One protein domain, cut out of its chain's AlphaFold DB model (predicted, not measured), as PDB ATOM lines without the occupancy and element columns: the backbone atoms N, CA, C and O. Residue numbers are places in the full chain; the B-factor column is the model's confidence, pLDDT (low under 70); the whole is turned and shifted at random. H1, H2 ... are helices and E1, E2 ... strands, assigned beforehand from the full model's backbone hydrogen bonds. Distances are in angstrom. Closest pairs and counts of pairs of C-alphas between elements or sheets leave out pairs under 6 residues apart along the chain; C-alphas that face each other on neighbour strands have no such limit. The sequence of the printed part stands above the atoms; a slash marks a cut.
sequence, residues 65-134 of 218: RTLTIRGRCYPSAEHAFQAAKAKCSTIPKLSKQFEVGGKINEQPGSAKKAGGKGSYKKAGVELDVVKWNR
ATOM      1  N   ARG A  65      75.149  77.300 129.168       96.12
ATOM      2  CA  ARG A  65      76.549  77.077 129.530       96.12
ATOM      3  C   ARG A  65      77.419  77.497 128.361       96.12
ATOM      4  O   ARG A  65      77.313  76.900 127.291       96.12
ATOM      5  N   THR A  66      78.245  78.516 128.573       97.56
ATOM      6  CA  THR A  66      79.199  78.963 127.559       97.56
ATOM      7  C   THR A  66      80.261  77.891 127.347       97.56
ATOM      8  O   THR A  66      80.749  77.333 128.322       97.56
ATOM      9  N   LEU A  67      80.590  77.598 126.088       97.19
ATOM     10  CA  LEU A  67      81.545  76.553 125.703       97.19
ATOM     11  C   LEU A  67      82.583  77.093 124.731       97.19
ATOM     12  O   LEU A  67      82.225  77.851 123.820       97.19
ATOM     13  N   THR A  68      83.823  76.623 124.854       98.38
ATOM     14  CA  THR A  68      84.915  76.952 123.937       98.38
ATOM     15  C   THR A  68      85.226  75.780 123.011       98.38
ATOM     16  O   THR A  68      85.815  74.776 123.382       98.38
ATOM     17  N   ILE A  69      84.883  75.909 121.729       98.12
ATOM     18  CA  ILE A  69      85.102  74.846 120.741       98.12
ATOM     19  C   ILE A  69      86.018  75.375 119.645       98.12
ATOM     20  O   ILE A  69      85.624  76.225 118.844       98.12
ATOM     21  N   ARG A  70      87.247  74.843 119.587       94.69
ATOM     22  CA  ARG A  70      88.278  75.235 118.602       94.69
ATOM     23  C   ARG A  70      88.522  76.753 118.592       94.69
ATOM     24  O   ARG A  70      88.487  77.388 117.537       94.69
ATOM     25  N   GLY A  71      88.696  77.331 119.783       96.81
ATOM     26  CA  GLY A  71      88.955  78.762 119.980       96.81
ATOM     27  C   GLY A  71      87.752  79.681 119.738       96.81
ATOM     28  O   GLY A  71      87.928  80.891 119.647       96.81
ATOM     29  N   ARG A  72      86.535  79.136 119.599       98.06
ATOM     30  CA  ARG A  72      85.295  79.916 119.459       98.06
ATOM     31  C   ARG A  72      84.397  79.695 120.661       98.06
ATOM     32  O   ARG A  72      84.165  78.549 121.037       98.06
ATOM     33  N   CYS A  73      83.846  80.779 121.195       98.25
ATOM     34  CA  CYS A  73      82.945  80.732 122.339       98.25
ATOM     35  C   CYS A  73      81.485  80.736 121.881       98.25
ATOM     36  O   CYS A  73      81.095  81.538 121.028       98.25
ATOM     37  N   TYR A  74      80.666  79.873 122.474       98.56
ATOM     38  CA  TYR A  74      79.237  79.753 122.185       98.56
ATOM     39  C   TYR A  74      78.431  79.853 123.481       98.56
ATOM     40  O   TYR A  74      78.775  79.129 124.409       98.56
ATOM     41  N   PRO A  75      77.343  80.645 123.561       98.25
ATOM     42  CA  PRO A  75      76.552  80.788 124.794       98.25
ATOM     43  C   PRO A  75      75.896  79.491 125.296       98.25
ATOM     44  O   PRO A  75      75.508  79.377 126.458       98.25
ATOM     45  N   SER A  76      75.709  78.514 124.403       98.44
ATOM     46  CA  SER A  76      75.212  77.183 124.746       98.44
ATOM     47  C   SER A  76      75.600  76.129 123.712       98.44
ATOM     48  O   SER A  76      75.975  76.440 122.578       98.44
ATOM     49  N   ALA A  77      75.404  74.859 124.066       98.44
ATOM     50  CA  ALA A  77      75.490  73.742 123.128       98.44
ATOM     51  C   ALA A  77      74.554  73.912 121.912       98.44
ATOM     52  O   ALA A  77      74.949  73.615 120.786       98.44
ATOM     53  N   GLU A  78      73.337  74.437 122.103       98.56
ATOM     54  CA  GLU A  78      72.427  74.750 120.988       98.56
ATOM     55  C   GLU A  78      73.018  75.817 120.049       98.56
ATOM     56  O   GLU A  78      72.912  75.678 118.831       98.56
ATOM     57  N   HIS A  79      73.692  76.846 120.577       98.81
ATOM     58  CA  HIS A  79      74.377  77.842 119.746       98.81
ATOM     59  C   HIS A  79      75.482  77.208 118.905       98.81
ATOM     60  O   HIS A  79      75.502  77.385 117.687       98.81
ATOM     61  N   ALA A  80      76.355  76.416 119.529       98.75
ATOM     62  CA  ALA A  80      77.424  75.712 118.829       98.75
ATOM     63  C   ALA A  80      76.884  74.779 117.731       98.75
ATOM     64  O   ALA A  80      77.403  74.755 116.611       98.75
ATOM     65  N   PHE A  81      75.795  74.057 118.014       98.69
ATOM     66  CA  PHE A  81      75.166  73.146 117.059       98.69
ATOM     67  C   PHE A  81      74.589  73.888 115.848       98.69
ATOM     68  O   PHE A  81      74.840  73.509 114.701       98.69
ATOM     69  N   GLN A  82      73.859  74.983 116.081       98.69
ATOM     70  CA  GLN A  82      73.306  75.793 114.995       98.69
ATOM     71  C   GLN A  82      74.398  76.544 114.220       98.69
ATOM     72  O   GLN A  82      74.275  76.698 113.004       98.69
ATOM     73  N   ALA A  83      75.501  76.925 114.871       98.62
ATOM     74  CA  ALA A  83      76.675  77.477 114.203       98.62
ATOM     75  C   ALA A  83      77.299  76.459 113.238       98.62
ATOM     76  O   ALA A  83      77.546  76.781 112.075       98.62
ATOM     77  N   ALA A  84      77.527  75.222 113.693       98.62
ATOM     78  CA  ALA A  84      78.058  74.144 112.860       98.62
ATOM     79  C   ALA A  84      77.135  73.839 111.671       98.62
ATOM     80  O   ALA A  84      77.594  73.733 110.531       98.62
ATOM     81  N   LYS A  85      75.822  73.811 111.910       98.50
ATOM     82  CA  LYS A  85      74.817  73.662 110.856       98.50
ATOM     83  C   LYS A  85      74.852  74.812 109.847       98.50
ATOM     84  O   LYS A  85      74.832  74.566 108.644       98.50
ATOM     85  N   ALA A  86      74.974  76.056 110.307       98.38
ATOM     86  CA  ALA A  86      75.058  77.226 109.435       98.38
ATOM     87  C   ALA A  86      76.308  77.221 108.541       98.38
ATOM     88  O   ALA A  86      76.236  77.701 107.410       98.38
ATOM     89  N   LYS A  87      77.426  76.615 108.977       98.38
ATOM     90  CA  LYS A  87      78.617  76.389 108.124       98.38
ATOM     91  C   LYS A  87      78.342  75.465 106.930       98.38
ATOM     92  O   LYS A  87      79.111  75.460 105.969       98.38
ATOM     93  N   CYS A  88      77.255  74.698 106.979       98.38
ATOM     94  CA  CYS A  88      76.783  73.840 105.894       98.38
ATOM     95  C   CYS A  88      75.700  74.514 105.037       98.38
ATOM     96  O   CYS A  88      74.992  73.832 104.312       98.38
ATOM     97  N   SER A  89      75.514  75.831 105.135       98.19
ATOM     98  CA  SER A  89      74.570  76.564 104.288       98.19
ATOM     99  C   SER A  89      75.257  77.232 103.098       98.19
ATOM    100  O   SER A  89      76.482  77.323 103.038       98.19
ATOM    101  N   THR A  90      74.447  77.763 102.188       97.94
ATOM    102  CA  THR A  90      74.859  78.679 101.108       97.94
ATOM    103  C   THR A  90      75.549  79.951 101.617       97.94
ATOM    104  O   THR A  90      76.296  80.573 100.868       97.94
ATOM    105  N   ILE A  91      75.385  80.316 102.899       97.06
ATOM    106  CA  ILE A  91      76.080  81.449 103.533       97.06
ATOM    107  C   ILE A  91      76.777  80.998 104.837       97.06
ATOM    108  O   ILE A  91      76.327  81.324 105.939       97.06
ATOM    109  N   PRO A  92      77.933  80.304 104.765       97.06
ATOM    110  CA  PRO A  92      78.627  79.769 105.946       97.06
ATOM    111  C   PRO A  92      78.996  80.810 107.011       97.06
ATOM    112  O   PRO A  92      79.086  80.492 108.201       97.06
ATOM    113  N   LYS A  93      79.180  82.076 106.606       97.19
ATOM    114  CA  LYS A  93      79.485  83.199 107.510       97.19
ATOM    115  C   LYS A  93      78.371  83.468 108.533       97.19
ATOM    116  O   LYS A  93      78.664  84.060 109.570       97.19
ATOM    117  N   LEU A  94      77.141  82.993 108.304       96.25
ATOM    118  CA  LEU A  94      76.048  83.076 109.285       96.25
ATOM    119  C   LEU A  94      76.365  82.356 110.596       96.25
ATOM    120  O   LEU A  94      75.840  82.740 111.635       96.25
ATOM    121  N   SER A  95      77.261  81.367 110.572       97.81
ATOM    122  CA  SER A  95      77.702  80.666 111.783       97.81
ATOM    123  C   SER A  95      78.243  81.599 112.869       97.81
ATOM    124  O   SER A  95      77.973  81.363 114.043       97.81
ATOM    125  N   LYS A  96      78.901  82.705 112.490       98.19
ATOM    126  CA  LYS A  96      79.428  83.705 113.433       98.19
ATOM    127  C   LYS A  96      78.337  84.399 114.251       98.19
ATOM    128  O   LYS A  96      78.617  84.930 115.315       98.19
ATOM    129  N   GLN A  97      77.089  84.412 113.778       98.19
ATOM    130  CA  GLN A  97      75.990  85.049 114.507       98.19
ATOM    131  C   GLN A  97      75.617  84.296 115.788       98.19
ATOM    132  O   GLN A  97      74.990  84.894 116.654       98.19
ATOM    133  N   PHE A  98      75.987  83.017 115.890       98.50
ATOM    134  CA  PHE A  98      75.714  82.160 117.041       98.50
ATOM    135  C   PHE A  98      76.849  82.159 118.081       98.50
ATOM    136  O   PHE A  98      76.703  81.532 119.126       98.50
ATOM    137  N   GLU A  99      77.985  82.793 117.793       98.50
ATOM    138  CA  GLU A  99      79.106  82.915 118.734       98.50
ATOM    139  C   GLU A  99      78.789  83.963 119.816       98.50
ATOM    140  O   GLU A  99      77.893  84.792 119.641       98.50
ATOM    141  N   VAL A 100      79.516  83.938 120.936       98.00
ATOM    142  CA  VAL A 100      79.463  85.009 121.950       98.00
ATOM    143  C   VAL A 100      79.793  86.350 121.284       98.00
ATOM    144  O   VAL A 100      80.718  86.436 120.478       98.00
ATOM    145  N   GLY A 101      79.006  87.391 121.579       96.75
ATOM    146  CA  GLY A 101      79.080  88.688 120.888       96.75
ATOM    147  C   GLY A 101      78.464  88.699 119.479       96.75
ATOM    148  O   GLY A 101      78.521  89.710 118.780       96.75
ATOM    149  N   GLY A 102      77.874  87.583 119.042       97.25
ATOM    150  CA  GLY A 102      77.132  87.468 117.794       97.25
ATOM    151  C   GLY A 102      75.765  88.163 117.826       97.25
ATOM    152  O   GLY A 102      75.358  88.791 118.799       97.25
ATOM    153  N   LYS A 103      75.022  88.046 116.718       97.38
ATOM    154  CA  LYS A 103      73.700  88.684 116.562       97.38
ATOM    155  C   LYS A 103      72.562  87.910 117.227       97.38
ATOM    156  O   LYS A 103      71.485  88.467 117.430       97.38
ATOM    157  N   ILE A 104      72.750  86.616 117.484       97.12
ATOM    158  CA  ILE A 104      71.730  85.788 118.119       97.12
ATOM    159  C   ILE A 104      71.838  85.960 119.630       97.12
ATOM    160  O   ILE A 104      72.903  85.797 120.210       97.12
ATOM    161  N   ASN A 105      70.709  86.291 120.254       96.50
ATOM    162  CA  ASN A 105      70.601  86.403 121.701       96.50
ATOM    163  C   ASN A 105      71.028  85.097 122.398       96.50
ATOM    164  O   ASN A 105      70.660  84.016 121.948       96.50
ATOM    165  N   GLU A 106      71.715  85.222 123.535       95.56
ATOM    166  CA  GLU A 106      72.377  84.131 124.268       95.56
ATOM    167  C   GLU A 106      71.438  83.031 124.794       95.56
ATOM    168  O   GLU A 106      71.885  81.958 125.202       95.56
ATOM    169  N   GLN A 107      70.120  83.242 124.752       96.81
ATOM    170  CA  GLN A 107      69.148  82.225 125.132       96.81
ATOM    171  C   GLN A 107      69.117  81.075 124.105       96.81
ATOM    172  O   GLN A 107      68.875  81.312 122.920       96.81
ATOM    173  N   PRO A 108      69.242  79.798 124.518       96.81
ATOM    174  CA  PRO A 108      69.247  78.655 123.594       96.81
ATOM    175  C   PRO A 108      68.010  78.572 122.682       96.81
ATOM    176  O   PRO A 108      68.083  78.121 121.538       96.81
ATOM    177  N   GLY A 109      66.854  79.055 123.153       97.19
ATOM    178  CA  GLY A 109      65.641  79.166 122.337       97.19
ATOM    179  C   GLY A 109      65.806  80.075 121.111       97.19
ATOM    180  O   GLY A 109      65.258  79.771 120.046       97.19
ATOM    181  N   SER A 110      66.596  81.143 121.235       97.69
ATOM    182  CA  SER A 110      66.922  82.076 120.154       97.69
ATOM    183  C   SER A 110      67.777  81.400 119.085       97.69
ATOM    184  O   SER A 110      67.432  81.474 117.903       97.69
ATOM    185  N   ALA A 111      68.806  80.644 119.486       98.12
ATOM    186  CA  ALA A 111      69.608  79.830 118.571       98.12
ATOM    187  C   ALA A 111      68.756  78.817 117.805       98.12
ATOM    188  O   ALA A 111      68.785  78.795 116.572       98.12
ATOM    189  N   LYS A 112      67.912  78.047 118.505       97.75
ATOM    190  CA  LYS A 112      66.998  77.086 117.868       97.75
ATOM    191  C   LYS A 112      66.113  77.751 116.811       97.75
ATOM    192  O   LYS A 112      65.920  77.213 115.720       97.75
ATOM    193  N   LYS A 113      65.550  78.919 117.139       97.81
ATOM    194  CA  LYS A 113      64.687  79.685 116.230       97.81
ATOM    195  C   LYS A 113      65.475  80.174 115.013       97.81
ATOM    196  O   LYS A 113      65.017  79.988 113.886       97.81
ATOM    197  N   ALA A 114      66.657  80.751 115.215       97.44
ATOM    198  CA  ALA A 114      67.502  81.284 114.147       97.44
ATOM    199  C   ALA A 114      68.054  80.192 113.212       97.44
ATOM    200  O   ALA A 114      68.101  80.382 112.001       97.44
ATOM    201  N   GLY A 115      68.391  79.017 113.747       96.50
ATOM    202  CA  GLY A 115      68.865  77.854 112.987       96.50
ATOM    203  C   GLY A 115      67.763  76.987 112.353       96.50
ATOM    204  O   GLY A 115      68.030  75.941 111.742       96.50
ATOM    205  N   GLY A 116      66.499  77.387 112.515       95.44
ATOM    206  CA  GLY A 116      65.335  76.687 111.983       95.44
ATOM    207  C   GLY A 116      65.072  76.963 110.497       95.44
ATOM    208  O   GLY A 116      65.411  78.020 109.966       95.44
ATOM    209  N   LYS A 117      64.364  76.034 109.834       94.44
ATOM    210  CA  LYS A 117      63.986  76.123 108.405       94.44
ATOM    211  C   LYS A 117      63.301  77.450 108.044       94.44
ATOM    212  O   LYS A 117      63.563  78.007 106.986       94.44
ATOM    213  N   GLY A 118      62.430  77.957 108.920       95.19
ATOM    214  CA  GLY A 118      61.710  79.213 108.688       95.19
ATOM    215  C   GLY A 118      62.627  80.437 108.628       95.19
ATOM    216  O   GLY A 118      62.423  81.300 107.781       95.19
ATOM    217  N   SER A 119      63.651  80.496 109.481       95.94
ATOM    218  CA  SER A 119      64.630  81.592 109.492       95.94
ATOM    219  C   SER A 119      65.525  81.550 108.254       95.94
ATOM    220  O   SER A 119      65.749  82.581 107.633       95.94
ATOM    221  N   TYR A 120      65.934  80.351 107.834       96.56
ATOM    222  CA  TYR A 120      66.702  80.140 106.604       96.56
ATOM    223  C   TYR A 120      65.913  80.591 105.370       96.56
ATOM    224  O   TYR A 120      66.402  81.403 104.591       96.56
ATOM    225  N   LYS A 121      64.642  80.176 105.261       96.44
ATOM    226  CA  LYS A 121      63.747  80.610 104.176       96.44
ATOM    227  C   LYS A 121      63.607  82.136 104.120       96.44
ATOM    228  O   LYS A 121      63.706  82.709 103.044       96.44
ATOM    229  N   LYS A 122      63.384  82.794 105.264       95.81
ATOM    230  CA  LYS A 122      63.253  84.262 105.333       95.81
ATOM    231  C   LYS A 122      64.527  84.997 104.918       95.81
ATOM    232  O   LYS A 122      64.433  86.095 104.391       95.81
ATOM    233  N   ALA A 123      65.690  84.400 105.161       94.06
ATOM    234  CA  ALA A 123      66.985  84.968 104.806       94.06
ATOM    235  C   ALA A 123      67.439  84.626 103.373       94.06
ATOM    236  O   ALA A 123      68.526  85.042 102.988       94.06
ATOM    237  N   GLY A 124      66.660  83.851 102.605       96.56
ATOM    238  CA  GLY A 124      67.086  83.359 101.288       96.56
ATOM    239  C   GLY A 124      68.268  82.386 101.366       96.56
ATOM    240  O   GLY A 124      69.093  82.339 100.462       96.56
ATOM    241  N   VAL A 125      68.382  81.645 102.472       96.81
ATOM    242  CA  VAL A 125      69.506  80.748 102.758       96.81
ATOM    243  C   VAL A 125      69.055  79.305 102.634       96.81
ATOM    244  O   VAL A 125      68.100  78.874 103.280       96.81
ATOM    245  N   GLU A 126      69.809  78.528 101.873       97.69
ATOM    246  CA  GLU A 126      69.616  77.086 101.753       97.69
ATOM    247  C   GLU A 126      70.658  76.312 102.560       97.69
ATOM    248  O   GLU A 126      71.833  76.683 102.602       97.69
ATOM    249  N   LEU A 127      70.215  75.240 103.219       98.12
ATOM    250  CA  LEU A 127      71.085  74.289 103.907       98.12
ATOM    251  C   LEU A 127      71.487  73.182 102.931       98.12
ATOM    252  O   LEU A 127      70.609  72.510 102.390       98.12
ATOM    253  N   ASP A 128      72.783  72.913 102.801       97.94
ATOM    254  CA  ASP A 128      73.267  71.672 102.204       97.94
ATOM    255  C   ASP A 128      73.010  70.526 103.193       97.94
ATOM    256  O   ASP A 128      73.764  70.280 104.140       97.94
ATOM    257  N   VAL A 129      71.876  69.850 102.999       97.25
ATOM    258  CA  VAL A 129      71.417  68.758 103.865       97.25
ATOM    259  C   VAL A 129      72.364  67.559 103.799       97.25
ATOM    260  O   VAL A 129      72.573  66.898 104.816       97.25
ATOM    261  N   VAL A 130      72.958  67.285 102.633       98.06
ATOM    262  CA  VAL A 130      73.870  66.149 102.444       98.06
ATOM    263  C   VAL A 130      75.159  66.386 103.221       98.06
ATOM    264  O   VAL A 130      75.607  65.514 103.965       98.06
ATOM    265  N   LYS A 131      75.740  67.584 103.112       98.19
ATOM    266  CA  LYS A 131      76.885  67.992 103.930       98.19
ATOM    267  C   LYS A 131      76.537  67.991 105.415       98.19
ATOM    268  O   LYS A 131      77.252  67.374 106.195       98.19
ATOM    269  N   TRP A 132      75.417  68.593 105.810       98.12
ATOM    270  CA  TRP A 132      75.031  68.644 107.218       98.12
ATOM    271  C   TRP A 132      74.862  67.255 107.845       98.12
ATOM    272  O   TRP A 132      75.323  67.024 108.958       98.12
ATOM    273  N   ASN A 133      74.250  66.306 107.134       97.38
ATOM    274  CA  ASN A 133      74.081  64.948 107.646       97.38
ATOM    275  C   ASN A 133      75.412  64.217 107.877       97.38
ATOM    276  O   ASN A 133      75.464  63.384 108.775       97.38
ATOM    277  N   ARG A 134      76.468  64.547 107.119       97.75
ATOM    278  CA  ARG A 134      77.825  64.021 107.337       97.75
ATOM    279  C   ARG A 134      78.530  64.683 108.526       97.75
ATOM    280  O   ARG A 134      79.267  64.023 109.241       97.75
TER     281      ARG A 134
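AT A GLANCE: This is residues 65 to 134 of the 218 residues of the protein "Hypothetical protein" of Odontella aurita (UniProt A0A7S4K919). H1 runs through the middle of a small helical body, with H2 folded back along one side of it and H3 along another, the three nearly side by side and their centres making a triangle. A little hairpin of two strands, E1 and E2, sits by the end where H1 begins; at the other end are two short helices, H4 and H5, well separated and joined by residues 123 to 128, which cross that end of the body. The printed part has 70 residues with two named strands and five named helices, in the order E1, E2, H1, H2, H3, H4, H5; the class is mostly helix and the sheet E1 - E2 is antiparallel. The whole is compact, with a radius of gyration of the C-alphas of 11.2 A, and rounded, with spans of 28 by 23 by 17 A.

HOW THE PARTS SIT: Start with E1, residues 67 to 69, and E2, residues 72 to 74, a hairpin of antiparallel strands whose directions stand at 146 degrees. Look at N 69 and O 72, 2.8 A apart, and at N 67 and O 74, 2.9 A apart; both pairs are within hydrogen-bond range. Next comes H1, residues 77 to 86; its closest C-alphas to E2 are those of Ala 80 and Tyr 74, 5.6 A apart. H2, residues 92 to 98, touches H1, and their closest C-alphas are those of Ala 83 and Ser 95, 4.1 A apart. The two helices make a helical hairpin, running opposite ways at a shallow tilt of 18 degrees. Go on to H3, residues 108 to 114, which touches H1 with the C-alphas of His 79 and Ala 111 closest, at 5.3 A. H1 and H3 run the same way at a shallow tilt of 16 degrees. H2 and H3 are close but not clearly touching, their closest C-alphas being those of Phe 98 and Ala 111, 6.7 A apart. H4, residues 117 to 122, is close to H3 but not clearly touching, with the C-alphas of Lys 113 and Ser 119 closest, at 7.0 A, and a steep tilt of 52 degrees. H5, residues 129 to 134, is apart from H4; it is close to H1 but not clearly touching, with the C-alphas of Lys 85 and Trp 132 closest, at 6.2 A. In H1, H3, H4 and H5 each O i to N i+4 pair is within hydrogen-bond range; in H2 it is 0 of 3, while 4 of its 4 O i to N i+3 pairs are within range.

IN THESE COORDINATES: Find C-alpha 67 at (81.545, 76.553, 125.703), where E1 begins; E1 measures 6.3 A from first to last C-alpha and E2 6.6 A. Then find C-alpha 77 at (75.490, 73.742, 123.128); from there H1 runs 14.1 A to C-alpha 86 at (75.058, 77.226, 109.435). H2, from Pro 92 to Phe 98, measures 11.7 A, and H3, from Pro 108 to Ala 114, measures 10.0 A. H4 and H5 measure 8.7 A each, and H5 ends at C-alpha 134, at (77.825, 64.021, 107.337).

THE WHOLE: The C-alphas farthest apart are those of Arg 65 and Gly 124, 30.4 A. From the first printed C-alpha to the last is 25.8 A. The printed part has no cut and no long link; the links H2 to H3, of 9 residues, and H4 to H5, of 6 residues, are short, and the others are tight. The mean pLDDT of the printed part is 97.4, and no printed residue of this model is under 70.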